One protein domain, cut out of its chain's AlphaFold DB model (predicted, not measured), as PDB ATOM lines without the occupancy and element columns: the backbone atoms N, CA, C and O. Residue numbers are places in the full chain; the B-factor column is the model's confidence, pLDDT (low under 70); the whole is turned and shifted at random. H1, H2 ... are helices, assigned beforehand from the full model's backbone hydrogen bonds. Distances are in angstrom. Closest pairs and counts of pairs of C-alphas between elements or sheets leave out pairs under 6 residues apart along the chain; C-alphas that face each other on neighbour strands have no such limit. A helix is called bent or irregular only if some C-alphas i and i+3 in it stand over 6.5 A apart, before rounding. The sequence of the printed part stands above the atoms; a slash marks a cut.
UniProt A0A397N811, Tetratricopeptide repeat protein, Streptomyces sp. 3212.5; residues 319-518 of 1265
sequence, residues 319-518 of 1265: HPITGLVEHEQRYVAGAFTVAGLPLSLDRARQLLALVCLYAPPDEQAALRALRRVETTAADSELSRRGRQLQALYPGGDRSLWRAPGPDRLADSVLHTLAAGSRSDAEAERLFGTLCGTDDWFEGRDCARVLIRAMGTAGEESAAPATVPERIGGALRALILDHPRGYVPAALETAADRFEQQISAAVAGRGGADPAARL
ATOM      1  N   HIS A 319     248.982 188.573 194.065       78.88
ATOM      2  CA  HIS A 319     248.078 189.448 193.299       78.88
ATOM      3  C   HIS A 319     247.788 190.829 193.950       78.88
ATOM      4  O   HIS A 319     247.058 190.903 194.946       78.88
ATOM      5  N   PRO A 320     248.294 191.957 193.403       85.56
ATOM      6  CA  PRO A 320     248.190 193.277 194.042       85.56
ATOM      7  C   PRO A 320     246.768 193.860 194.069       85.56
ATOM      8  O   PRO A 320     246.395 194.520 195.034       85.56
ATOM      9  N   ILE A 321     245.944 193.595 193.051       86.25
ATOM     10  CA  ILE A 321     244.558 194.099 192.985       86.25
ATOM     11  C   ILE A 321     243.704 193.449 194.084       86.25
ATOM     12  O   ILE A 321     242.960 194.134 194.782       86.25
ATOM     13  N   THR A 322     243.877 192.144 194.306       85.12
ATOM     14  CA  THR A 322     243.199 191.415 195.389       85.12
ATOM     15  C   THR A 322     243.630 191.937 196.757       85.12
ATOM     16  O   THR A 322     242.792 192.124 197.636       85.12
ATOM     17  N   GLY A 323     244.919 192.249 196.928       85.38
ATOM     18  CA  GLY A 323     245.420 192.874 198.154       85.38
ATOM     19  C   GLY A 323     244.777 194.236 198.445       85.38
ATOM     20  O   GLY A 323     244.459 194.523 199.599       85.38
ATOM     21  N   LEU A 324     244.516 195.049 197.416       89.25
ATOM     22  CA  LEU A 324     243.781 196.311 197.571       89.25
ATOM     23  C   LEU A 324     242.323 196.084 197.975       89.25
ATOM     24  O   LEU A 324     241.822 196.784 198.849       89.25
ATOM     25  N   VAL A 325     241.655 195.079 197.404       88.50
ATOM     26  CA  VAL A 325     240.291 194.698 197.807       88.50
ATOM     27  C   VAL A 325     240.250 194.260 199.276       88.50
ATOM     28  O   VAL A 325     239.365 194.680 200.019       88.50
ATOM     29  N   GLU A 326     241.214 193.458 199.733       86.69
ATOM     30  CA  GLU A 326     241.327 193.062 201.145       86.69
ATOM     31  C   GLU A 326     241.606 194.249 202.073       86.69
ATOM     32  O   GLU A 326     241.137 194.275 203.215       86.69
ATOM     33  N   HIS A 327     242.404 195.220 201.621       88.06
ATOM     34  CA  HIS A 327     242.614 196.470 202.346       88.06
ATOM     35  C   HIS A 327     241.301 197.250 202.465       88.06
ATOM     36  O   HIS A 327     240.894 197.582 203.578       88.06
ATOM     37  N   GLU A 328     240.585 197.442 201.357       89.56
ATOM     38  CA  GLU A 328     239.314 198.168 201.323       89.56
ATOM     39  C   GLU A 328     238.248 197.500 202.209       89.56
ATOM     40  O   GLU A 328     237.565 198.170 202.977       89.56
ATOM     41  N   GLN A 329     238.155 196.165 202.210       89.75
ATOM     42  CA  GLN A 329     237.250 195.426 203.103       89.75
ATOM     43  C   GLN A 329     237.523 195.714 204.588       89.75
ATOM     44  O   GLN A 329     236.591 195.913 205.373       89.75
ATOM     45  N   ARG A 330     238.802 195.748 204.985       89.44
ATOM     46  CA  ARG A 330     239.211 196.079 206.360       89.44
ATOM     47  C   ARG A 330     238.934 197.541 206.680       89.44
ATOM     48  O   ARG A 330     238.461 197.838 207.777       89.44
ATOM     49  N   TYR A 331     239.182 198.427 205.720       88.38
ATOM     50  CA  TYR A 331     238.903 199.849 205.836       88.38
ATOM     51  C   TYR A 331     237.410 200.113 206.071       88.38
ATOM     52  O   TYR A 331     237.051 200.764 207.053       88.38
ATOM     53  N   VAL A 332     236.533 199.526 205.249       90.38
ATOM     54  CA  VAL A 332     235.072 199.609 205.404       90.38
ATOM     55  C   VAL A 332     234.645 199.092 206.778       90.38
ATOM     56  O   VAL A 332     233.941 199.794 207.501       90.38
ATOM     57  N   ALA A 333     235.110 197.912 207.199       92.19
ATOM     58  CA  ALA A 333     234.783 197.367 208.521       92.19
ATOM     59  C   ALA A 333     235.229 198.293 209.676       92.19
ATOM     60  O   ALA A 333     234.496 198.482 210.657       92.19
ATOM     61  N   GLY A 334     236.406 198.911 209.548       90.12
ATOM     62  CA  GLY A 334     236.920 199.898 210.495       90.12
ATOM     63  C   GLY A 334     236.074 201.174 210.530       90.12
ATOM     64  O   GLY A 334     235.652 201.603 211.604       90.12
ATOM     65  N   ALA A 335     235.753 201.742 209.366       89.31
ATOM     66  CA  ALA A 335     234.945 202.954 209.245       89.31
ATOM     67  C   ALA A 335     233.538 202.771 209.835       89.31
ATOM     68  O   ALA A 335     233.031 203.642 210.542       89.31
ATOM     69  N   PHE A 336     232.926 201.611 209.605       92.75
ATOM     70  CA  PHE A 336     231.636 201.253 210.185       92.75
ATOM     71  C   PHE A 336     231.701 201.076 211.709       92.75
ATOM     72  O   PHE A 336     230.812 201.543 212.422       92.75
ATOM     73  N   THR A 337     232.782 200.488 212.230       93.00
ATOM     74  CA  THR A 337     233.030 200.418 213.679       93.00
ATOM     75  C   THR A 337     233.122 201.818 214.301       93.00
ATOM     76  O   THR A 337     232.475 202.074 215.316       93.00
ATOM     77  N   VAL A 338     233.849 202.747 213.668       90.19
ATOM     78  CA  VAL A 338     233.968 204.149 214.121       90.19
ATOM     79  C   VAL A 338     232.618 204.877 214.085       90.19
ATOM     80  O   VAL A 338     232.312 205.647 214.992       90.19
ATOM     81  N   ALA A 339     231.769 204.584 213.098       89.69
ATOM     82  CA  ALA A 339     230.406 205.115 212.998       89.69
ATOM     83  C   ALA A 339     229.397 204.468 213.981       89.69
ATOM     84  O   ALA A 339     228.198 204.773 213.942       89.69
ATOM     85  N   GLY A 340     229.852 203.563 214.859       91.62
ATOM     86  CA  GLY A 340     229.011 202.862 215.832       91.62
ATOM     87  C   GLY A 340     228.092 201.806 215.206       91.62
ATOM     88  O   GLY A 340     226.984 201.590 215.697       91.62
ATOM     89  N   LEU A 341     228.519 201.195 214.098       90.38
ATOM     90  CA  LEU A 341     227.802 200.173 213.329       90.38
ATOM     91  C   LEU A 341     228.747 198.995 213.017       90.38
ATOM     92  O   LEU A 341     229.072 198.782 211.854       90.38
ATOM     93  N   PRO A 342     229.255 198.249 214.015       89.88
ATOM     94  CA  PRO A 342     230.305 197.254 213.790       89.88
ATOM     95  C   PRO A 342     229.877 196.167 212.790       89.88
ATOM     96  O   PRO A 342     228.785 195.610 212.895       89.88
ATOM     97  N   LEU A 343     230.765 195.844 211.845       89.06
ATOM     98  CA  LEU A 343     230.559 194.824 210.812       89.06
ATOM     99  C   LEU A 343     231.645 193.746 210.883       89.06
ATOM    100  O   LEU A 343     232.810 194.046 211.147       89.06
ATOM    101  N   SER A 344     231.284 192.494 210.589       90.62
ATOM    102  CA  SER A 344     232.279 191.456 210.293       90.62
ATOM    103  C   SER A 344     232.939 191.716 208.932       90.62
ATOM    104  O   SER A 344     232.360 192.388 208.076       90.62
ATOM    105  N   LEU A 345     234.128 191.149 208.695       88.50
ATOM    106  CA  LEU A 345     234.808 191.264 207.395       88.50
ATOM    107  C   LEU A 345     233.970 190.678 206.249       88.50
ATOM    108  O   LEU A 345     233.878 191.285 205.186       88.50
ATOM    109  N   ASP A 346     233.284 189.555 206.484       87.12
ATOM    110  CA  ASP A 346     232.371 188.968 205.497       87.12
ATOM    111  C   ASP A 346     231.214 189.904 205.154       87.12
ATOM    112  O   ASP A 346     230.828 190.022 203.990       87.12
ATOM    113  N   ARG A 347     230.684 190.614 206.155       89.06
ATOM    114  CA  ARG A 347     229.606 191.576 205.945       89.06
ATOM    115  C   ARG A 347     230.091 192.821 205.215       89.06
ATOM    116  O   ARG A 347     229.408 193.282 204.307       89.06
ATOM    117  N   ALA A 348     231.275 193.325 205.557       91.00
ATOM    118  CA  ALA A 348     231.910 194.423 204.834       91.00
ATOM    119  C   ALA A 348     232.136 194.059 203.357       91.00
ATOM    120  O   ALA A 348     231.813 194.852 202.478       91.00
ATOM    121  N   ARG A 349     232.584 192.828 203.072       90.38
ATOM    122  CA  ARG A 349     232.728 192.304 201.706       90.38
ATOM    123  C   ARG A 349     231.395 192.232 200.952       90.38
ATOM    124  O   ARG A 349     231.353 192.614 199.788       90.38
ATOM    125  N   GLN A 350     230.308 191.791 201.591       91.31
ATOM    126  CA  GLN A 350     228.970 191.781 200.975       91.31
ATOM    127  C   GLN A 350     228.453 193.192 200.669       91.31
ATOM    128  O   GLN A 350     227.913 193.416 199.590       91.31
ATOM    129  N   LEU A 351     228.633 194.151 201.585       92.31
ATOM    130  CA  LEU A 351     228.239 195.544 201.345       92.31
ATOM    131  C   LEU A 351     229.090 196.197 200.251       92.31
ATOM    132  O   LEU A 351     228.558 196.941 199.434       92.31
ATOM    133  N   LEU A 352     230.387 195.884 200.189       91.94
ATOM    134  CA  LEU A 352     231.259 196.347 199.113       91.94
ATOM    135  C   LEU A 352     230.826 195.771 197.757       91.94
ATOM    136  O   LEU A 352     230.748 196.509 196.779       91.94
ATOM    137  N   ALA A 353     230.477 194.481 197.701       93.44
ATOM    138  CA  ALA A 353     229.913 193.864 196.500       93.44
ATOM    139  C   ALA A 353     228.599 194.542 196.086       93.44
ATOM    140  O   ALA A 353     228.396 194.809 194.907       93.44
ATOM    141  N   LEU A 354     227.744 194.891 197.049       92.56
ATOM    142  CA  LEU A 354     226.490 195.601 196.802       92.56
ATOM    143  C   LEU A 354     226.719 197.000 196.197       92.56
ATOM    144  O   LEU A 354     226.037 197.359 195.244       92.56
ATOM    145  N   VAL A 355     227.724 197.742 196.676       91.56
ATOM    146  CA  VAL A 355     228.155 199.027 196.082       91.56
ATOM    147  C   VAL A 355     228.729 198.849 194.668       91.56
ATOM    148  O   VAL A 355     228.593 199.741 193.835       91.56
ATOM    149  N   CYS A 356     229.363 197.710 194.376       91.88
ATOM    150  CA  CYS A 356     229.871 197.408 193.035       91.88
ATOM    151  C   CYS A 356     228.758 197.017 192.050       91.88
ATOM    152  O   CYS A 356     228.883 197.290 190.862       91.88
ATOM    153  N   LEU A 357     227.703 196.359 192.539       90.69
ATOM    154  CA  LEU A 357     226.593 195.838 191.736       90.69
ATOM    155  C   LEU A 357     225.505 196.885 191.465       90.69
ATOM    156  O   LEU A 357     224.881 196.841 190.410       90.69
ATOM    157  N   TYR A 358     225.286 197.817 192.397       85.25
ATOM    158  CA  TYR A 358     224.176 198.766 192.347       85.25
ATOM    159  C   TYR A 358     224.629 200.223 192.429       85.25
ATOM    160  O   TYR A 358     225.399 200.607 193.308       85.25
ATOM    161  N   ALA A 359     224.025 201.062 191.586       82.75
ATOM    162  CA  ALA A 359     224.115 202.517 191.647       82.75
ATOM    163  C   ALA A 359     222.721 203.111 191.947       82.75
ATOM    164  O   ALA A 359     222.064 203.629 191.046       82.75
ATOM    165  N   PRO A 360     222.215 203.011 193.195       81.75
ATOM    166  CA  PRO A 360     220.837 203.383 193.509       81.75
ATOM    167  C   PRO A 360     220.585 204.880 193.259       81.75
ATOM    168  O   PRO A 360     221.366 205.700 193.750       81.75
ATOM    169  N   PRO A 361     219.501 205.261 192.554       74.00
ATOM    170  CA  PRO A 361     219.206 206.662 192.242       74.00
ATOM    171  C   PRO A 361     218.729 207.472 193.457       74.00
ATOM    172  O   PRO A 361     218.840 208.695 193.464       74.00
ATOM    173  N   ASP A 362     218.191 206.808 194.482       78.62
ATOM    174  CA  ASP A 362     217.626 207.436 195.676       78.62
ATOM    175  C   ASP A 362     217.765 206.550 196.928       78.62
ATOM    176  O   ASP A 362     218.223 205.402 196.876       78.62
ATOM    177  N   GLU A 363     217.385 207.102 198.088       84.38
ATOM    178  CA  GLU A 363     217.520 206.421 199.384       84.38
ATOM    179  C   GLU A 363     216.622 205.181 199.464       84.38
ATOM    180  O   GLU A 363     217.007 204.188 200.076       84.38
ATOM    181  N   GLN A 364     215.466 205.174 198.794       83.88
ATOM    182  CA  GLN A 364     214.575 204.014 198.796       83.88
ATOM    183  C   GLN A 364     215.183 202.839 198.026       83.88
ATOM    184  O   GLN A 364     215.139 201.708 198.509       83.88
ATOM    185  N   ALA A 365     215.795 203.091 196.869       81.56
ATOM    186  CA  ALA A 365     216.523 202.084 196.105       81.56
ATOM    187  C   ALA A 365     217.714 201.525 196.894       81.56
ATOM    188  O   ALA A 365     217.905 200.308 196.962       81.56
ATOM    189  N   ALA A 366     218.458 202.395 197.583       86.75
ATOM    190  CA  ALA A 366     219.536 201.982 198.477       86.75
ATOM    191  C   ALA A 366     219.030 201.080 199.620       86.75
ATOM    192  O   ALA A 366     219.635 200.045 199.916       86.75
ATOM    193  N   LEU A 367     217.896 201.424 200.241       90.00
ATOM    194  CA  LEU A 367     217.269 200.620 201.293       90.00
ATOM    195  C   LEU A 367     216.794 199.257 200.782       90.00
ATOM    196  O   LEU A 367     216.998 198.256 201.472       90.00
ATOM    197  N   ARG A 368     216.196 199.194 199.581       87.31
ATOM    198  CA  ARG A 368     215.788 197.929 198.947       87.31
ATOM    199  C   ARG A 368     216.983 197.008 198.729       87.31
ATOM    200  O   ARG A 368     216.916 195.845 199.118       87.31
ATOM    201  N   ALA A 369     218.084 197.531 198.188       87.69
ATOM    202  CA  ALA A 369     219.304 196.755 197.990       87.69
ATOM    203  C   ALA A 369     219.874 196.249 199.328       87.69
ATOM    204  O   ALA A 369     220.110 195.052 199.491       87.69
ATOM    205  N   LEU A 370     220.007 197.123 200.333       91.81
ATOM    206  CA  LEU A 370     220.508 196.739 201.660       91.81
ATOM    207  C   LEU A 370     219.638 195.677 202.341       91.81
ATOM    208  O   LEU A 370     220.168 194.762 202.973       91.81
ATOM    209  N   ARG A 371     218.311 195.752 202.185       91.69
ATOM    210  CA  ARG A 371     217.367 194.783 202.760       91.69
ATOM    211  C   ARG A 371     217.654 193.347 202.325       91.69
ATOM    212  O   ARG A 371     217.455 192.437 203.127       91.69
ATOM    213  N   ARG A 372     218.137 193.144 201.094       87.44
ATOM    214  CA  ARG A 372     218.465 191.815 200.553       87.44
ATOM    215  C   ARG A 372     219.567 191.127 201.354       87.44
ATOM    216  O   ARG A 372     219.508 189.935 201.629       87.44
ATOM    217  N   VAL A 373     220.557 191.905 201.777       85.19
ATOM    218  CA  VAL A 373     221.692 191.431 202.576       85.19
ATOM    219  C   VAL A 373     221.324 191.399 204.062       85.19
ATOM    220  O   VAL A 373     221.797 190.549 204.823       85.19
ATOM    221  N   GLU A 374     220.457 192.311 204.498       84.94
ATOM    222  CA  GLU A 374     220.185 192.622 205.901       84.94
ATOM    223  C   GLU A 374     218.697 192.508 206.248       84.94
ATOM    224  O   GLU A 374     218.044 193.461 206.677       84.94
ATOM    225  N   THR A 375     218.167 191.300 206.085       80.62
ATOM    226  CA  THR A 375     216.727 191.014 206.140       80.62
ATOM    227  C   THR A 375     216.053 191.380 207.466       80.62
ATOM    228  O   THR A 375     214.882 191.749 207.468       80.62
ATOM    229  N   THR A 376     216.774 191.328 208.592       83.19
ATOM    230  CA  THR A 376     216.222 191.553 209.942       83.19
ATOM    231  C   THR A 376     216.486 192.948 210.523       83.19
ATOM    232  O   THR A 376     216.053 193.219 211.641       83.19
ATOM    233  N   ALA A 377     217.231 193.818 209.833       85.12
ATOM    234  CA  ALA A 377     217.573 195.149 210.347       85.12
ATOM    235  C   ALA A 377     216.368 196.107 210.291       85.12
ATOM    236  O   ALA A 377     215.515 195.979 209.421       85.12
ATOM    237  N   ALA A 378     216.279 197.096 211.181       89.00
ATOM    238  CA  ALA A 378     215.228 198.118 211.088       89.00
ATOM    239  C   ALA A 378     215.530 199.137 209.969       89.00
ATOM    240  O   ALA A 378     216.695 199.418 209.686       89.00
ATOM    241  N   ASP A 379     214.507 199.758 209.373       87.12
ATOM    242  CA  ASP A 379     214.650 200.773 208.307       87.12
ATOM    243  C   ASP A 379     215.565 201.930 208.721       87.12
ATOM    244  O   ASP A 379     216.369 202.420 207.928       87.12
ATOM    245  N   SER A 380     215.501 202.335 209.992       89.06
ATOM    246  CA  SER A 380     216.363 203.371 210.565       89.06
ATOM    247  C   SER A 380     217.840 202.961 210.605       89.06
ATOM    248  O   SER A 380     218.720 203.800 210.401       89.06
ATOM    249  N   GLU A 381     218.128 201.679 210.828       88.12
ATOM    250  CA  GLU A 381     219.481 201.127 210.808       88.12
ATOM    251  C   GLU A 381     220.000 200.995 209.374       88.12
ATOM    252  O   GLU A 381     221.118 201.432 209.097       88.12
ATOM    253  N   LEU A 382     219.171 200.508 208.445       90.94
ATOM    254  CA  LEU A 382     219.515 200.468 207.022       90.94
ATOM    255  C   LEU A 382     219.780 201.865 206.459       90.94
ATOM    256  O   LEU A 382     220.749 202.052 205.734       90.94
ATOM    257  N   SER A 383     218.993 202.866 206.858       91.06
ATOM    258  CA  SER A 383     219.197 204.257 206.433       91.06
ATOM    259  C   SER A 383     220.534 204.804 206.946       91.06
ATOM    260  O   SER A 383     221.267 205.478 206.221       91.06
ATOM    261  N   ARG A 384     220.910 204.485 208.197       92.38
ATOM    262  CA  ARG A 384     222.230 204.848 208.746       92.38
ATOM    263  C   ARG A 384     223.367 204.168 207.982       92.38
ATOM    264  O   ARG A 384     224.359 204.829 207.685       92.38
ATOM    265  N   ARG A 385     223.224 202.883 207.646       91.50
ATOM    266  CA  ARG A 385     224.216 202.136 206.854       91.50
ATOM    267  C   ARG A 385     224.315 202.671 205.423       91.50
ATOM    268  O   ARG A 385     225.424 202.875 204.946       91.50
ATOM    269  N   GLY A 386     223.192 202.989 204.781       91.75
ATOM    270  CA  GLY A 386     223.144 203.598 203.450       91.75
ATOM    271  C   GLY A 386     223.847 204.953 203.393       91.75
ATOM    272  O   GLY A 386     224.654 205.177 202.492       91.75
ATOM    273  N   ARG A 387     223.638 205.813 204.401       91.19
ATOM    274  CA  ARG A 387     224.379 207.079 204.547       91.19
ATOM    275  C   ARG A 387     225.868 206.869 204.808       91.19
ATOM    276  O   ARG A 387     226.685 207.612 204.275       91.19
ATOM    277  N   GLN A 388     226.235 205.853 205.590       92.94
ATOM    278  CA  GLN A 388     227.642 205.513 205.803       92.94
ATOM    279  C   GLN A 388     228.309 205.040 204.503       92.94
ATOM    280  O   GLN A 388     229.422 205.466 204.209       92.94
ATOM    281  N   LEU A 389     227.627 204.219 203.696       91.81
ATOM    282  CA  LEU A 389     228.112 203.834 202.366       91.81
ATOM    283  C   LEU A 389     228.220 205.042 201.437       91.81
ATOM    284  O   LEU A 389     229.240 205.190 200.781       91.81
ATOM    285  N   GLN A 390     227.238 205.945 201.435       90.06
ATOM    286  CA  GLN A 390     227.293 207.188 200.659       90.06
ATOM    287  C   GLN A 390     228.484 208.074 201.060       90.06
ATOM    288  O   GLN A 390     229.109 208.685 200.199       90.06
ATOM    289  N   ALA A 391     228.835 208.128 202.348       88.31
ATOM    290  CA  ALA A 391     229.996 208.882 202.824       88.31
ATOM    291  C   ALA A 391     231.341 208.262 202.396       88.31
ATOM    292  O   ALA A 391     232.332 208.977 202.239       88.31
ATOM    293  N   LEU A 392     231.393 206.936 202.230       87.38
ATOM    294  CA  LEU A 392     232.587 206.210 201.781       87.38
ATOM    295  C   LEU A 392     232.710 206.166 200.249       87.38
ATOM    296  O   LEU A 392     233.818 206.245 199.718       87.38
ATOM    297  N   TYR A 393     231.574 206.084 199.558       88.38
ATOM    298  CA  TYR A 393     231.440 205.859 198.120       88.38
ATOM    299  C   TYR A 393     230.446 206.851 197.497       88.38
ATOM    300  O   TYR A 393     229.391 206.439 197.014       88.38
ATOM    301  N   PRO A 394     230.728 208.164 197.516       85.69
ATOM    302  CA  PRO A 394     229.776 209.172 197.057       85.69
ATOM    303  C   PRO A 394     229.480 209.039 195.554       85.69
ATOM    304  O   PRO A 394     230.390 209.098 194.725       85.69
ATOM    305  N   GLY A 395     228.197 208.881 195.203       73.44
ATOM    306  CA  GLY A 395     227.725 208.758 193.814       73.44
ATOM    307  C   GLY A 395     227.482 210.066 193.052       73.44
ATOM    308  O   GLY A 395     227.334 210.048 191.830       73.44
ATOM    309  N   GLY A 396     227.511 211.211 193.740       72.38
ATOM    310  CA  GLY A 396     227.243 212.521 193.140       72.38
ATOM    311  C   GLY A 396     225.773 212.690 192.737       72.38
ATOM    312  O   GLY A 396     224.880 212.200 193.422       72.38
ATOM    313  N   ASP A 397     225.521 213.377 191.623       61.97
ATOM    314  CA  ASP A 397     224.159 213.729 191.177       61.97
ATOM    315  C   ASP A 397     223.385 212.564 190.527       61.97
ATOM    316  O   ASP A 397     222.199 212.694 190.225       61.97
ATOM    317  N   ARG A 398     224.051 211.432 190.263       62.78
ATOM    318  CA  ARG A 398     223.521 210.320 189.447       62.78
ATOM    319  C   ARG A 398     222.994 209.152 190.258       62.78
ATOM    320  O   ARG A 398     222.059 208.476 189.844       62.78
ATOM    321  N   SER A 399     223.642 208.899 191.380       76.44
ATOM    322  CA  SER A 399     223.350 207.799 192.278       76.44
ATOM    323  C   SER A 399     223.816 208.177 193.674       76.44
ATOM    324  O   SER A 399     224.666 209.048 193.855       76.44
ATOM    325  N   LEU A 400     223.294 207.499 194.688       81.25
ATOM    326  CA  LEU A 400     223.812 207.655 196.040       81.25
ATOM    327  C   LEU A 400     225.194 207.021 196.196       81.25
ATOM    328  O   LEU A 400     226.022 207.555 196.936       81.25
ATOM    329  N   TRP A 401     225.452 205.906 195.506       87.62
ATOM    330  CA  TRP A 401     226.714 205.170 195.600       87.62
ATOM    331  C   TRP A 401     227.472 205.140 194.279       87.62
ATOM    332  O   TRP A 401     226.864 205.039 193.211       87.62
ATOM    333  N   ARG A 402     228.805 205.161 194.364       84.62
ATOM    334  CA  ARG A 402     229.718 204.911 193.241       84.62
ATOM    335  C   ARG A 402     230.630 203.732 193.547       84.62
ATOM    336  O   ARG A 402     231.326 203.742 194.555       84.62
ATOM    337  N   ALA A 403     230.669 202.757 192.644       85.31
ATOM    338  CA  ALA A 403     231.595 201.636 192.750       85.31
ATOM    339  C   ALA A 403     233.063 202.114 192.822       85.31
ATOM    340  O   ALA A 403     233.419 203.090 192.148       85.31
ATOM    341  N   PRO A 404     233.928 201.433 193.597       84.12
ATOM    342  CA  PRO A 404     235.347 201.750 193.634       84.12
ATOM    343  C   PRO A 404     235.986 201.539 192.254       84.12
ATOM    344  O   PRO A 404     235.914 200.450 191.682       84.12
ATOM    345  N   GLY A 405     236.596 202.592 191.712       77.38
ATOM    346  CA  GLY A 405     237.272 202.577 190.413       77.38
ATOM    347  C   GLY A 405     238.780 202.331 190.536       77.38
ATOM    348  O   GLY A 405     239.340 202.625 191.584       77.38
ATOM    349  N   PRO A 406     239.466 201.848 189.482       83.62
ATOM    350  CA  PRO A 406     238.925 201.481 188.169       83.62
ATOM    351  C   PRO A 406     238.085 200.199 188.221       83.62
ATOM    352  O   PRO A 406     238.238 199.399 189.137       83.62
ATOM    353  N   ASP A 407     237.252 199.964 187.202       83.38
ATOM    354  CA  ASP A 407     236.314 198.829 187.101       83.38
ATOM    355  C   ASP A 407     236.893 197.463 187.491       83.38
ATOM    356  O   ASP A 407     236.194 196.629 188.057       83.38
ATOM    357  N   ARG A 408     238.186 197.236 187.234       85.19
ATOM    358  CA  ARG A 408     238.876 195.997 187.612       85.19
ATOM    359  C   ARG A 408     238.922 195.766 189.130       85.19
ATOM    360  O   ARG A 408     238.919 194.613 189.549       85.19
ATOM    361  N   LEU A 409     238.953 196.820 189.952       86.56
ATOM    362  CA  LEU A 409     238.824 196.699 191.410       86.56
ATOM    363  C   LEU A 409     237.417 196.244 191.794       86.56
ATOM    364  O   LEU A 409     237.289 195.291 192.558       86.56
ATOM    365  N   ALA A 410     236.381 196.868 191.229       88.00
ATOM    366  CA  ALA A 410     234.994 196.458 191.446       88.00
ATOM    367  C   ALA A 410     234.750 195.002 190.999       88.00
ATOM    368  O   ALA A 410     234.154 194.220 191.737       88.00
ATOM    369  N   ASP A 411     235.286 194.600 189.842       89.94
ATOM    370  CA  ASP A 411     235.221 193.216 189.360       89.94
ATOM    371  C   ASP A 411     235.932 192.256 190.337       89.94
ATOM    372  O   ASP A 411     235.394 191.202 190.683       89.94
ATOM    373  N   SER A 412     237.104 192.649 190.852       88.69
ATOM    374  CA  SER A 412     237.883 191.850 191.805       88.69
ATOM    375  C   SER A 412     237.166 191.665 193.150       88.69
ATOM    376  O   SER A 412     237.261 190.592 193.745       88.69
ATOM    377  N   VAL A 413     236.358 192.632 193.606       91.00
ATOM    378  CA  VAL A 413     235.467 192.436 194.770       91.00
ATOM    379  C   VAL A 413     234.558 191.225 194.543       91.00
ATOM    380  O   VAL A 413     234.473 190.350 195.409       91.00
ATOM    381  N   LEU A 414     233.939 191.121 193.366       93.06
ATOM    382  CA  LEU A 414     233.063 190.000 193.017       93.06
ATOM    383  C   LEU A 414     233.847 188.693 192.851       93.06
ATOM    384  O   LEU A 414     233.373 187.637 193.274       93.06
ATOM    385  N   HIS A 415     235.074 188.754 192.324       91.06
ATOM    386  CA  HIS A 415     235.968 187.594 192.252       91.06
ATOM    387  C   HIS A 415     236.322 187.059 193.639       91.06
ATOM    388  O   HIS A 415     236.241 185.853 193.855       91.06
ATOM    389  N   THR A 416     236.647 187.926 194.606       88.50
ATOM    390  CA  THR A 416     236.937 187.491 195.987       88.50
ATOM    391  C   THR A 416     235.716 186.897 196.685       88.50
ATOM    392  O   THR A 416     235.860 186.016 197.536       88.50
ATOM    393  N   LEU A 417     234.508 187.347 196.330       90.06
ATOM    394  CA  LEU A 417     233.266 186.756 196.818       90.06
ATOM    395  C   LEU A 417     233.063 185.355 196.220       90.06
ATOM    396  O   LEU A 417     232.839 184.403 196.961       90.06
ATOM    397  N   ALA A 418     233.222 185.210 194.902       90.94
ATOM    398  CA  ALA A 418     233.094 183.932 194.203       90.94
ATOM    399  C   ALA A 418     234.161 182.909 194.632       90.94
ATOM    400  O   ALA A 418     233.834 181.745 194.867       90.94
ATOM    401  N   ALA A 419     235.420 183.333 194.771       88.12
ATOM    402  CA  ALA A 419     236.531 182.495 195.221       88.12
ATOM    403  C   ALA A 419     236.371 182.063 196.688       88.12
ATOM    404  O   ALA A 419     236.747 180.949 197.046       88.12
ATOM    405  N   GLY A 420     235.773 182.918 197.527       86.38
ATOM    406  CA  GLY A 420     235.498 182.626 198.934       86.38
ATOM    407  C   GLY A 420     234.366 181.620 199.180       86.38
ATOM    408  O   GLY A 420     234.246 181.119 200.298       86.38
ATOM    409  N   SER A 421     233.550 181.311 198.169       89.00
ATOM    410  CA  SER A 421     232.475 180.316 198.267       89.00
ATOM    411  C   SER A 421     233.025 178.885 198.311       89.00
ATOM    412  O   SER A 421     233.932 178.526 197.557       89.00
ATOM    413  N   ARG A 422     232.447 178.022 199.156       88.94
ATOM    414  CA  ARG A 422     232.878 176.618 199.310       88.94
ATOM    415  C   ARG A 422     232.340 175.710 198.210       88.94
ATOM    416  O   ARG A 422     232.910 174.651 197.968       88.94
ATOM    417  N   SER A 423     231.258 176.108 197.545       91.25
ATOM    418  CA  SER A 423     230.667 175.393 196.413       91.25
ATOM    419  C   SER A 423     229.966 176.345 195.451       91.25
ATOM    420  O   SER A 423     229.664 177.488 195.803       91.25
ATOM    421  N   ASP A 424     229.664 175.857 194.249       90.44
ATOM    422  CA  ASP A 424     228.978 176.649 193.223       90.44
ATOM    423  C   ASP A 424     227.555 177.007 193.667       90.44
ATOM    424  O   ASP A 424     227.144 178.154 193.543       90.44
ATOM    425  N   ALA A 425     226.867 176.091 194.357       91.12
ATOM    426  CA  ALA A 425     225.562 176.354 194.964       91.12
ATOM    427  C   ALA A 425     225.608 177.406 196.094       91.12
ATOM    428  O   ALA A 425     224.615 178.086 196.348       91.12
ATOM    429  N   GLU A 426     226.724 177.538 196.828       92.62
ATOM    430  CA  GLU A 426     226.892 178.637 197.795       92.62
ATOM    431  C   GLU A 426     227.091 179.971 197.069       92.62
ATOM    432  O   GLU A 426     226.470 180.957 197.458       92.62
ATOM    433  N   ALA A 427     227.878 179.988 195.986       91.75
ATOM    434  CA  ALA A 427     228.060 181.176 195.159       91.75
ATOM    435  C   ALA A 427     226.739 181.628 194.511       91.75
ATOM    436  O   ALA A 427     226.379 182.796 194.636       91.75
ATOM    437  N   GLU A 428     225.983 180.710 193.905       92.94
ATOM    438  CA  GLU A 428     224.664 180.982 193.318       92.94
ATOM    439  C   GLU A 428     223.691 181.562 194.346       92.94
ATOM    440  O   GLU A 428     223.049 182.569 194.072       92.94
ATOM    441  N   ARG A 429     223.628 181.008 195.566       91.62
ATOM    442  CA  ARG A 429     222.787 181.574 196.637       91.62
ATOM    443  C   ARG A 429     223.240 182.964 197.077       91.62
ATOM    444  O   ARG A 429     222.395 183.816 197.345       91.62
ATOM    445  N   LEU A 430     224.549 183.199 197.188       92.19
ATOM    446  CA  LEU A 430     225.097 184.493 197.605       92.19
ATOM    447  C   LEU A 430     224.813 185.580 196.565       92.19
ATOM    448  O   LEU A 430     224.281 186.630 196.918       92.19
ATOM    449  N   PHE A 431     225.115 185.318 195.293       94.31
ATOM    450  CA  PHE A 431     224.795 186.239 194.204       94.31
ATOM    451  C   PHE A 431     223.284 186.360 193.994       94.31
ATOM    452  O   PHE A 431     222.807 187.469 193.813       94.31
ATOM    453  N   GLY A 432     222.512 185.279 194.120       91.81
ATOM    454  CA  GLY A 432     221.047 185.325 194.100       91.81
ATOM    455  C   GLY A 432     220.478 186.236 195.190       91.81
ATOM    456  O   GLY A 432     219.597 187.046 194.924       91.81
ATOM    457  N   THR A 433     221.046 186.189 196.399       91.38
ATOM    458  CA  THR A 433     220.670 187.093 197.497       91.38
ATOM    459  C   THR A 433     221.037 188.539 197.177       91.38
ATOM    460  O   THR A 433     220.217 189.427 197.361       91.38
ATOM    461  N   LEU A 434     222.257 188.797 196.701       92.19
ATOM    462  CA  LEU A 434     222.710 190.157 196.402       92.19
ATOM    463  C   LEU A 434     221.930 190.778 195.244       92.19
ATOM    464  O   LEU A 434     221.553 191.941 195.329       92.19
ATOM    465  N   CYS A 435     221.696 189.991 194.198       92.50
ATOM    466  CA  CYS A 435     221.302 190.462 192.881       92.50
ATOM    467  C   CYS A 435     219.801 190.259 192.579       92.50
ATOM    468  O   CYS A 435     219.284 190.873 191.648       92.50
ATOM    469  N   GLY A 436     219.079 189.425 193.338       88.81
ATOM    470  CA  GLY A 436     217.686 189.053 193.058       88.81
ATOM    471  C   GLY A 436     216.738 190.252 192.965       88.81
ATOM    472  O   GLY A 436     216.446 190.917 193.968       88.81
ATOM    473  N   THR A 437     216.283 190.554 191.748       84.75
ATOM    474  CA  THR A 437     215.392 191.681 191.455       84.75
ATOM    475  C   THR A 437     214.700 191.514 190.106       84.75
ATOM    476  O   THR A 437     215.346 191.176 189.116       84.75
ATOM    477  N   ASP A 438     213.402 191.807 190.069       78.81
ATOM    478  CA  ASP A 438     212.611 191.919 188.836       78.81
ATOM    479  C   ASP A 438     212.484 193.369 188.350       78.81
ATOM    480  O   ASP A 438     211.864 193.623 187.316       78.81
ATOM    481  N   ASP A 439     213.071 194.328 189.079       77.25
ATOM    482  CA  ASP A 439     213.212 195.690 188.578       77.25
ATOM    483  C   ASP A 439     214.196 195.692 187.405       77.25
ATOM    484  O   ASP A 439     215.344 195.257 187.523       77.25
ATOM    485  N   TRP A 440     213.720 196.185 186.265       73.19
ATOM    486  CA  TRP A 440     214.469 196.212 185.018       73.19
ATOM    487  C   TRP A 440     215.821 196.917 185.155       73.19
ATOM    488  O   TRP A 440     216.832 196.431 184.653       73.19
ATOM    489  N   PHE A 441     215.853 198.085 185.801       72.00
ATOM    490  CA  PHE A 441     217.054 198.918 185.858       72.00
ATOM    491  C   PHE A 441     218.077 198.327 186.820       72.00
ATOM    492  O   PHE A 441     219.247 198.191 186.466       72.00
ATOM    493  N   GLU A 442     217.617 197.912 187.999       77.81
ATOM    494  CA  GLU A 442     218.451 197.249 188.996       77.81
ATOM    495  C   GLU A 442     219.017 195.917 188.464       77.81
ATOM    496  O   GLU A 442     220.202 195.635 188.643       77.81
ATOM    497  N   GLY A 443     218.194 195.107 187.788       82.69
ATOM    498  CA  GLY A 443     218.616 193.837 187.190       82.69
ATOM    499  C   GLY A 443     219.612 194.040 186.052       82.69
ATOM    500  O   GLY A 443     220.629 193.343 185.985       82.69
ATOM    501  N   ARG A 444     219.387 195.058 185.212       77.12
ATOM    502  CA  ARG A 444     220.294 195.412 184.120       77.12
ATOM    503  C   ARG A 444     221.666 195.847 184.612       77.12
ATOM    504  O   ARG A 444     222.671 195.388 184.067       77.12
ATOM    505  N   ASP A 445     221.723 196.718 185.614       77.06
ATOM    506  CA  ASP A 445     222.993 197.203 186.153       77.06
ATOM    507  C   ASP A 445     223.795 196.050 186.777       77.06
ATOM    508  O   ASP A 445     224.973 195.874 186.454       77.06
ATOM    509  N   CYS A 446     223.130 195.176 187.540       88.06
ATOM    510  CA  CYS A 446     223.732 193.951 188.064       88.06
ATOM    511  C   CYS A 446     224.264 193.034 186.962       88.06
ATOM    512  O   CYS A 446     225.418 192.610 187.015       88.06
ATOM    513  N   ALA A 447     223.437 192.713 185.964       87.88
ATOM    514  CA  ALA A 447     223.814 191.823 184.873       87.88
ATOM    515  C   ALA A 447     225.044 192.350 184.123       87.88
ATOM    516  O   ALA A 447     225.994 191.597 183.914       87.88
ATOM    517  N   ARG A 448     225.083 193.652 183.804       82.12
ATOM    518  CA  ARG A 448     226.240 194.293 183.157       82.12
ATOM    519  C   ARG A 448     227.514 194.130 183.978       82.12
ATOM    520  O   ARG A 448     228.541 193.730 183.432       82.12
ATOM    521  N   VAL A 449     227.455 194.398 185.284       87.62
ATOM    522  CA  VAL A 449     228.616 194.255 186.174       87.62
ATOM    523  C   VAL A 449     229.059 192.791 186.276       87.62
ATOM    524  O   VAL A 449     230.256 192.512 186.212       87.62
ATOM    525  N   LEU A 450     228.127 191.839 186.379       91.75
ATOM    526  CA  LEU A 450     228.445 190.407 186.455       91.75
ATOM    527  C   LEU A 450     229.069 189.883 185.154       91.75
ATOM    528  O   LEU A 450     230.085 189.190 185.207       91.75
ATOM    529  N   ILE A 451     228.518 190.250 183.993       86.69
ATOM    530  CA  ILE A 451     229.051 189.894 182.667       86.69
ATOM    531  C   ILE A 451     230.461 190.461 182.499       86.69
ATOM    532  O   ILE A 451     231.388 189.745 182.106       86.69
ATOM    533  N   ARG A 452     230.649 191.727 182.883       86.00
ATOM    534  CA  ARG A 452     231.947 192.397 182.881       86.00
ATOM    535  C   ARG A 452     232.961 191.678 183.778       86.00
ATOM    536  O   ARG A 452     234.068 191.379 183.331       86.00
ATOM    537  N   ALA A 453     232.581 191.348 185.012       88.75
ATOM    538  CA  ALA A 453     233.439 190.638 185.956       88.75
ATOM    539  C   ALA A 453     233.798 189.224 185.467       88.75
ATOM    540  O   ALA A 453     234.939 188.792 185.635       88.75
ATOM    541  N   MET A 454     232.869 188.518 184.814       87.00
ATOM    542  CA  MET A 454     233.139 187.223 184.177       87.00
ATOM    543  C   MET A 454     234.179 187.330 183.062       87.00
ATOM    544  O   MET A 454     235.061 186.475 182.982       87.00
ATOM    545  N   GLY A 455     234.086 188.360 182.214       81.06
ATOM    546  CA  GLY A 455     235.081 188.633 181.174       81.06
ATOM    547  C   GLY A 455     236.463 188.905 181.772       81.06
ATOM    548  O   GLY A 455     237.437 188.263 181.394       81.06
ATOM    549  N   THR A 456     236.529 189.764 182.795       81.94
ATOM    550  CA  THR A 456     237.784 190.105 183.490       81.94
ATOM    551  C   THR A 456     238.471 188.874 184.095       81.94
ATOM    552  O   THR A 456     239.690 188.759 184.009       81.94
ATOM    553  N   ALA A 457     237.714 187.936 184.675       76.38
ATOM    554  CA  ALA A 457     238.278 186.701 185.228       76.38
ATOM    555  C   ALA A 457     238.842 185.763 184.147       76.38
ATOM    556  O   ALA A 457     239.814 185.059 184.400       76.38
ATOM    557  N   GLY A 458     238.254 185.754 182.944       65.38
ATOM    558  CA  GLY A 458     238.756 184.965 181.814       65.38
ATOM    559  C   GLY A 458     240.068 185.495 181.223       65.38
ATOM    560  O   GLY A 458     240.846 184.723 180.673       65.38
ATOM    561  N   GLU A 459     240.337 186.797 181.363       70.56
ATOM    562  CA  GLU A 459     241.581 187.443 180.915       70.56
ATOM    563  C   GLU A 459     242.767 187.199 181.873       70.56
ATOM    564  O   GLU A 459     243.924 187.430 181.516       70.56
ATOM    565  N   GLU A 460     242.507 186.770 183.110       67.81
ATOM    566  CA  GLU A 460     243.503 186.694 184.177       67.81
ATOM    567  C   GLU A 460     244.060 185.273 184.318       67.81
ATOM    568  O   GLU A 460     243.448 184.400 184.924       67.81
ATOM    569  N   SER A 461     245.278 185.041 183.816       56.09
ATOM    570  CA  SER A 461     245.938 183.721 183.879       56.09
ATOM    571  C   SER A 461     246.148 183.180 185.308       56.09
ATOM    572  O   SER A 461     246.468 182.002 185.457       56.09
ATOM    573  N   ALA A 462     246.022 184.027 186.336       56.25
ATOM    574  CA  ALA A 462     246.189 183.678 187.747       56.25
ATOM    575  C   ALA A 462     244.856 183.445 188.492       56.25
ATOM    576  O   ALA A 462     244.878 182.964 189.627       56.25
ATOM    577  N   ALA A 463     243.705 183.771 187.892       61.12
ATOM    578  CA  ALA A 463     242.410 183.554 188.526       61.12
ATOM    579  C   ALA A 463     242.053 182.052 188.525       61.12
ATOM    580  O   ALA A 463     242.242 181.375 187.510       61.12
ATOM    581  N   PRO A 464     241.506 181.493 189.624       71.81
ATOM    582  CA  PRO A 464     241.001 180.126 189.614       71.81
ATOM    583  C   PRO A 464     239.905 179.975 188.553       71.81
ATOM    584  O   PRO A 464     238.950 180.753 188.550       71.81
ATOM    585  N   ALA A 465     239.990 178.941 187.708       75.38
ATOM    586  CA  ALA A 465     239.002 178.670 186.652       75.38
ATOM    587  C   ALA A 465     237.550 178.577 187.174       75.38
ATOM    588  O   ALA A 465     236.602 178.857 186.449       75.38
ATOM    589  N   THR A 466     237.379 178.275 188.464       84.44
ATOM    590  CA  THR A 466     236.083 178.200 189.150       84.44
ATOM    591  C   THR A 466     235.397 179.557 189.343       84.44
ATOM    592  O   THR A 466     234.179 179.611 189.492       84.44
ATOM    593  N   VAL A 467     236.128 180.677 189.347       87.75
ATOM    594  CA  VAL A 467     235.556 182.024 189.539       87.75
ATOM    595  C   VAL A 467     234.614 182.429 188.395       87.75
ATOM    596  O   VAL A 467     233.450 182.730 188.684       87.75
ATOM    597  N   PRO A 468     235.035 182.428 187.112       87.12
ATOM    598  CA  PRO A 468     234.136 182.761 186.007       87.12
ATOM    599  C   PRO A 468     232.983 181.757 185.869       87.12
ATOM    600  O   PRO A 468     231.878 182.155 185.498       87.12
ATOM    601  N   GLU A 469     233.202 180.481 186.208       88.50
ATOM    602  CA  GLU A 469     232.153 179.452 186.218       88.50
ATOM    603  C   GLU A 469     231.064 179.747 187.253       88.50
ATOM    604  O   GLU A 469     229.881 179.679 186.922       88.50
ATOM    605  N   ARG A 470     231.445 180.144 188.474       93.00
ATOM    606  CA  ARG A 470     230.515 180.486 189.562       93.00
ATOM    607  C   ARG A 470     229.700 181.738 189.278       93.00
ATOM    608  O   ARG A 470     228.493 181.734 189.499       93.00
ATOM    609  N   ILE A 471     230.339 182.797 188.777       93.06
ATOM    610  CA  ILE A 471     229.620 184.025 188.404       93.06
ATOM    611  C   ILE A 471     228.689 183.735 187.216       93.06
ATOM    612  O   ILE A 471     227.531 184.147 187.227       93.06
ATOM    613  N   GLY A 472     229.146 182.941 186.239       91.25
ATOM    614  CA  GLY A 472     228.314 182.493 185.123       91.25
ATOM    615  C   GLY A 472     227.138 181.612 185.550       91.25
ATOM    616  O   GLY A 472     226.047 181.763 185.007       91.25
ATOM    617  N   GLY A 473     227.330 180.719 186.525       92.44
ATOM    618  CA  GLY A 473     226.265 179.907 187.127       92.44
ATOM    619  C   GLY A 473     225.211 180.768 187.813       92.44
ATOM    620  O   GLY A 473     224.028 180.649 187.501       92.44
ATOM    621  N   ALA A 474     225.651 181.720 188.640       94.38
ATOM    622  CA  ALA A 474     224.763 182.675 189.292       94.38
ATOM    623  C   ALA A 474     223.953 183.509 188.289       94.38
ATOM    624  O   ALA A 474     222.749 183.668 188.463       94.38
ATOM    625  N   LEU A 475     224.580 184.004 187.218       94.06
ATOM    626  CA  LEU A 475     223.876 184.786 186.204       94.06
ATOM    627  C   LEU A 475     222.870 183.941 185.407       94.06
ATOM    628  O   LEU A 475     221.768 184.410 185.143       94.06
ATOM    629  N   ARG A 476     223.190 182.676 185.090       94.25
ATOM    630  CA  ARG A 476     222.220 181.747 184.482       94.25
ATOM    631  C   ARG A 476     220.996 181.535 185.372       94.25
ATOM    632  O   ARG A 476     219.886 181.522 184.850       94.25
ATOM    633  N   ALA A 477     221.191 181.388 186.684       92.19
ATOM    634  CA  ALA A 477     220.091 181.278 187.638       92.19
ATOM    635  C   ALA A 477     219.259 182.572 187.685       92.19
ATOM    636  O   ALA A 477     218.046 182.519 187.529       92.19
ATOM    637  N   LEU A 478     219.906 183.741 187.774       92.69
ATOM    638  CA  LEU A 478     219.229 185.045 187.795       92.69
ATOM    639  C   LEU A 478     218.398 185.317 186.531       92.69
ATOM    640  O   LEU A 478     217.289 185.826 186.641       92.69
ATOM    641  N   ILE A 479     218.891 184.941 185.343       92.19
ATOM    642  CA  ILE A 479     218.134 185.068 184.084       92.19
ATOM    643  C   ILE A 479     216.841 184.243 184.124       92.19
ATOM    644  O   ILE A 479     215.834 184.671 183.568       92.19
ATOM    645  N   LEU A 480     216.851 183.077 184.771       90.19
ATOM    646  CA  LEU A 480     215.687 182.191 184.845       90.19
ATOM    647  C   LEU A 480     214.737 182.547 185.994       90.19
ATOM    648  O   LEU A 480     213.525 182.423 185.830       90.19
ATOM    649  N   ASP A 481     215.277 182.972 187.135       88.38
ATOM    650  CA  ASP A 481     214.506 183.268 188.345       88.38
ATOM    651  C   ASP A 481     213.924 184.690 188.334       88.38
ATOM    652  O   ASP A 481     212.846 184.906 188.881       88.38
ATOM    653  N   HIS A 482     214.600 185.636 187.669       88.50
ATOM    654  CA  HIS A 482     214.200 187.043 187.561       88.50
ATOM    655  C   HIS A 482     214.285 187.565 186.113       88.50
ATOM    656  O   HIS A 482     215.010 188.526 185.813       88.50
ATOM    657  N   PRO A 483     213.577 186.947 185.151       88.12
ATOM    658  CA  PRO A 483     213.807 187.213 183.737       88.12
ATOM    659  C   PRO A 483     213.480 188.657 183.329       88.12
ATOM    660  O   PRO A 483     214.109 189.170 182.407       88.12
ATOM    661  N   ARG A 484     212.569 189.351 184.030       82.94
ATOM    662  CA  ARG A 484     212.239 190.765 183.763       82.94
ATOM    663  C   ARG A 484     213.417 191.709 183.990       82.94
ATOM    664  O   ARG A 484     213.583 192.663 183.235       82.94
ATOM    665  N   GLY A 485     214.233 191.431 185.007       81.06
ATOM    666  CA  GLY A 485     215.424 192.216 185.321       81.06
ATOM    667  C   GLY A 485     216.632 191.856 184.452       81.06
ATOM    668  O   GLY A 485     217.428 192.726 184.110       81.06
ATOM    669  N   TYR A 486     216.779 190.576 184.094       88.44
ATOM    670  CA  TYR A 486     218.055 190.034 183.609       88.44
ATOM    671  C   TYR A 486     218.104 189.687 182.120       88.44
ATOM    672  O   TYR A 486     219.157 189.862 181.504       88.44
ATOM    673  N   VAL A 487     217.000 189.223 181.521       86.88
ATOM    674  CA  VAL A 487     216.960 188.878 180.086       86.88
ATOM    675  C   VAL A 487     217.378 190.041 179.183       86.88
ATOM    676  O   VAL A 487     218.183 189.804 178.287       86.88
ATOM    677  N   PRO A 488     216.919 191.286 179.393       78.44
ATOM    678  CA  PRO A 488     217.252 192.385 178.489       78.44
ATOM    679  C   PRO A 488     218.740 192.708 178.471       78.44
ATOM    680  O   PRO A 488     219.341 192.865 177.417       78.44
ATOM    681  N   ALA A 489     219.354 192.746 179.650       76.62
ATOM    682  CA  ALA A 489     220.773 193.023 179.777       76.62
ATOM    683  C   ALA A 489     221.622 191.887 179.207       76.62
ATOM    684  O   ALA A 489     222.616 192.140 178.529       76.62
ATOM    685  N   ALA A 490     221.216 190.635 179.445       84.25
ATOM    686  CA  ALA A 490     221.861 189.476 178.847       84.25
ATOM    687  C   ALA A 490     221.737 189.497 177.315       84.25
ATOM    688  O   ALA A 490     222.714 189.200 176.635       84.25
ATOM    689  N   LEU A 491     220.583 189.911 176.784       80.50
ATOM    690  CA  LEU A 491     220.346 190.066 175.351       80.50
ATOM    691  C   LEU A 491     221.230 191.154 174.727       80.50
ATOM    692  O   LEU A 491     221.822 190.928 173.679       80.50
ATOM    693  N   GLU A 492     221.352 192.312 175.376       73.88
ATOM    694  CA  GLU A 492     222.162 193.433 174.879       73.88
ATOM    695  C   GLU A 492     223.668 193.156 174.928       73.88
ATOM    696  O   GLU A 492     224.405 193.636 174.071       73.88
ATOM    697  N   THR A 493     224.143 192.428 175.945       72.00
ATOM    698  CA  THR A 493     225.581 192.397 176.273       72.00
ATOM    699  C   THR A 493     226.245 191.028 176.166       72.00
ATOM    700  O   THR A 493     227.473 190.963 176.138       72.00
ATOM    701  N   ALA A 494     225.482 189.930 176.133       77.69
ATOM    702  CA  ALA A 494     226.039 188.575 176.116       77.69
ATOM    703  C   ALA A 494     225.062 187.519 175.555       77.69
ATOM    704  O   ALA A 494     224.979 186.411 176.099       77.69
ATOM    705  N   ALA A 495     224.329 187.845 174.485       82.25
ATOM    706  CA  ALA A 495     223.307 186.968 173.909       82.25
ATOM    707  C   ALA A 495     223.845 185.569 173.572       82.25
ATOM    708  O   ALA A 495     223.240 184.575 173.965       82.25
ATOM    709  N   ASP A 496     225.027 185.482 172.955       81.56
ATOM    710  CA  ASP A 496     225.643 184.207 172.552       81.56
ATOM    711  C   ASP A 496     225.959 183.309 173.751       81.56
ATOM    712  O   ASP A 496     225.845 182.084 173.703       81.56
ATOM    713  N   ARG A 497     226.338 183.922 174.879       85.38
ATOM    714  CA  ARG A 497     226.730 183.196 176.091       85.38
ATOM    715  C   ARG A 497     225.530 182.648 176.861       85.38
ATOM    716  O   ARG A 497     225.685 181.662 177.586       85.38
ATOM    717  N   PHE A 498     224.371 183.293 176.742       90.88
ATOM    718  CA  PHE A 498     223.166 182.979 177.517       90.88
ATOM    719  C   PHE A 498     221.948 182.644 176.656       90.88
ATOM    720  O   PHE A 498     220.831 182.636 177.174       90.88
ATOM    721  N   GLU A 499     222.153 182.324 175.378       91.00
ATOM    722  CA  GLU A 499     221.093 182.023 174.414       91.00
ATOM    723  C   GLU A 499     220.060 181.052 174.993       91.00
ATOM    724  O   GLU A 499     218.875 181.362 175.063       91.00
ATOM    725  N   GLN A 500     220.519 179.917 175.531       91.69
ATOM    726  CA  GLN A 500     219.638 178.889 176.090       91.69
ATOM    727  C   GLN A 500     218.782 179.398 177.257       91.69
ATOM    728  O   GLN A 500     217.612 179.029 177.365       91.69
ATOM    729  N   GLN A 501     219.344 180.222 178.147       94.00
ATOM    730  CA  GLN A 501     218.619 180.760 179.301       94.00
ATOM    731  C   GLN A 501     217.640 181.856 178.881       94.00
ATOM    732  O   GLN A 501     216.517 181.880 179.381       94.00
ATOM    733  N   ILE A 502     218.036 182.716 177.939       91.75
ATOM    734  CA  ILE A 502     217.172 183.753 177.370       91.75
ATOM    735  C   ILE A 502     215.984 183.102 176.655       91.75
ATOM    736  O   ILE A 502     214.837 183.408 176.978       91.75
ATOM    737  N   SER A 503     216.232 182.141 175.763       92.12
ATOM    738  CA  SER A 503     215.191 181.381 175.061       92.12
ATOM    739  C   SER A 503     214.263 180.636 176.023       92.12
ATOM    740  O   SER A 503     213.041 180.659 175.859       92.12
ATOM    741  N   ALA A 504     214.802 180.018 177.081       90.69
ATOM    742  CA  ALA A 504     213.990 179.368 178.109       90.69
ATOM    743  C   ALA A 504     213.083 180.372 178.847       90.69
ATOM    744  O   ALA A 504     211.875 180.138 178.955       90.69
ATOM    745  N   ALA A 505     213.628 181.516 179.271       89.88
ATOM    746  CA  ALA A 505     212.873 182.588 179.914       89.88
ATOM    747  C   ALA A 505     211.775 183.159 178.997       89.88
ATOM    748  O   ALA A 505     210.628 183.326 179.428       89.88
ATOM    749  N   VAL A 506     212.083 183.380 177.713       89.62
ATOM    750  CA  VAL A 506     211.119 183.808 176.687       89.62
ATOM    751  C   VAL A 506     210.012 182.771 176.516       89.62
ATOM    752  O   VAL A 506     208.840 183.142 176.488       89.62
ATOM    753  N   ALA A 507     210.339 181.478 176.503       85.81
ATOM    754  CA  ALA A 507     209.367 180.387 176.438       85.81
ATOM    755  C   ALA A 507     208.538 180.202 177.730       85.81
ATOM    756  O   ALA A 507     207.649 179.348 177.767       85.81
ATOM    757  N   GLY A 508     208.813 180.967 178.793       78.75
ATOM    758  CA  GLY A 508     208.178 180.807 180.104       78.75
ATOM    759  C   GLY A 508     208.606 179.529 180.835       78.75
ATOM    760  O   GLY A 508     207.864 179.030 181.686       78.75
ATOM    761  N   ARG A 509     209.771 178.973 180.476       71.44
ATOM    762  CA  ARG A 509     210.391 177.787 181.077       71.44
ATOM    763  C   ARG A 509     211.509 178.243 182.023       71.44
ATOM    764  O   ARG A 509     212.509 178.781 181.571       71.44
ATOM    765  N   GLY A 510     211.350 178.004 183.322       58.38
ATOM    766  CA  GLY A 510     212.278 178.481 184.359       58.38
ATOM    767  C   GLY A 510     211.555 179.302 185.430       58.38
ATOM    768  O   GLY A 510     210.500 179.871 185.147       58.38
ATOM    769  N   GLY A 511     212.086 179.285 186.657       57.62
ATOM    770  CA  GLY A 511     211.514 179.959 187.827       57.62
ATOM    771  C   GLY A 511     210.304 179.241 188.451       57.62
ATOM    772  O   GLY A 511     209.432 178.710 187.760       57.62
ATOM    773  N   ALA A 512     210.240 179.214 189.786       54.31
ATOM    774  CA  ALA A 512     209.103 178.655 190.531       54.31
ATOM    775  C   ALA A 512     207.869 179.585 190.543       54.31
ATOM    776  O   ALA A 512     206.766 179.118 190.827       54.31
ATOM    777  N   ASP A 513     208.050 180.875 190.229       65.44
ATOM    778  CA  ASP A 513     207.019 181.913 190.315       65.44
ATOM    779  C   ASP A 513     206.455 182.303 188.928       65.44
ATOM    780  O   ASP A 513     207.164 182.886 188.101       65.44
ATOM    781  N   PRO A 514     205.168 182.027 188.641       65.38
ATOM    782  CA  PRO A 514     204.501 182.483 187.424       65.38
ATOM    783  C   PRO A 514     204.479 184.010 187.253       65.38
ATOM    784  O   PRO A 514     204.424 184.474 186.114       65.38
ATOM    785  N   ALA A 515     204.522 184.781 188.346       64.44
ATOM    786  CA  ALA A 515     204.476 186.242 188.315       64.44
ATOM    787  C   ALA A 515     205.774 186.874 187.789       64.44
ATOM    788  O   ALA A 515     205.726 187.983 187.258       64.44
ATOM    789  N   ALA A 516     206.901 186.160 187.871       65.56
ATOM    790  CA  ALA A 516     208.195 186.621 187.371       65.56
ATOM    791  C   ALA A 516     208.343 186.448 185.847       65.56
ATOM    792  O   ALA A 516     209.244 187.021 185.246       65.56
ATOM    793  N   ARG A 517     207.454 185.694 185.180       79.44
ATOM    794  CA  ARG A 517     207.543 185.427 183.734       79.44
ATOM    795  C   ARG A 517     207.403 186.704 182.899       79.44
ATOM    796  O   ARG A 517     206.649 187.621 183.241       79.44
ATOM    797  N   LEU A 518     208.086 186.717 181.752       81.69
ATOM    798  CA  LEU A 518     207.937 187.753 180.726       81.69
ATOM    799  C   LEU A 518     206.512 187.704 180.158       81.69
ATOM    800  O   LEU A 518     206.084 186.649 179.677       81.69
TER     801      LEU A 518
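What this domain is: This is residues 319 to 518 of the 1265 residues of the protein "Tetratricopeptide repeat protein" of Streptomyces sp. 3212.5 (UniProt A0A397N811). Picture a pile of mostly crossed helices, capped at one end by H9, a bent helix that folds back on itself and packs on the helical hairpin of H7 and H8. H6 crosses H8, H2 and H5 lie in the middle with H3 packing on one end of H2, and H1 and H4 make the other end of the pile. The printed part has 200 residues with nine named helices, H1 to H9 in order, and no named strand; the class is all helix. It is compact, with a radius of gyration of the C-alphas of 16.4 A and spans of 50 by 40 by 32 A.

Where its parts are: Find C-alpha 483 at (213.807, 187.213, 183.737), where H9, residues 483 to 506, begins. By its hydrogen bonds it was assigned as one helix, but it is bent: C-alphas 493 and 496 are 9.0 A apart. Its arms H9a, residues 483 to 493, and H9b, residues 496 to 506, are irregular, with C-alphas 485 and 488 7.1 A apart and C-alphas 497 and 500 8.3 A apart. Before it come H8, residues 466 to 481, 22.2 A long; H7, 440 to 459, 28.8 A; H6, 424 to 435; H5, 407 to 420, 20.1 A; H4, 379 to 392; H3, 363 to 373; and H2, 345 to 357. H1, residues 320 to 338, runs 26.9 A from C-alpha 320 at (248.190, 193.277, 194.042).

How they stand to each other: Start at H9a and H9b, which touch, opposite ways at a shallow tilt of 28 degrees, closest at C-alphas 487 and 502, 5.8 A. H9a touches H7 at C-alphas 443 and 485, 4.0 A. H7 and H8 form a hairpin at a shallow tilt of 22 degrees, closest at C-alphas 454 and 468, 4.9 A. H6 touches H8 at a steep tilt of 56 degrees, closest at C-alphas 428 and 474, 4.4 A. H5 is about perpendicular to H7, at 82 degrees, and touches it at C-alphas 411 and 453, 4.6 A, with residues 449 to 457 of H7 alone. The hub, H2, touches five helices, among them H5 at C-alphas 356 and 410, 5.4 A, and H1 at C-alphas 348 and 333, 5.5 A, with residues 329 to 333 of H1 alone. H4 touches H3, closest at C-alphas 382 and 367, 6.2 A. Every O i to N i+4 pair is within hydrogen-bond range in H1, H2, H4, H6, H7 and H8, against 5 of 7 in H3, H9a and H9b and 9 of 10 in H5.

The domain as a whole: Look to C-alphas 338 and 507 for the two farthest apart, 50.9 A. The printed part has no cut. The link from H4 to H5, 14 residues, is long. Mean pLDDT of the printed part is 85.1; residues 397 to 398, 458, 460 to 463 and 510 to 516 are under 70.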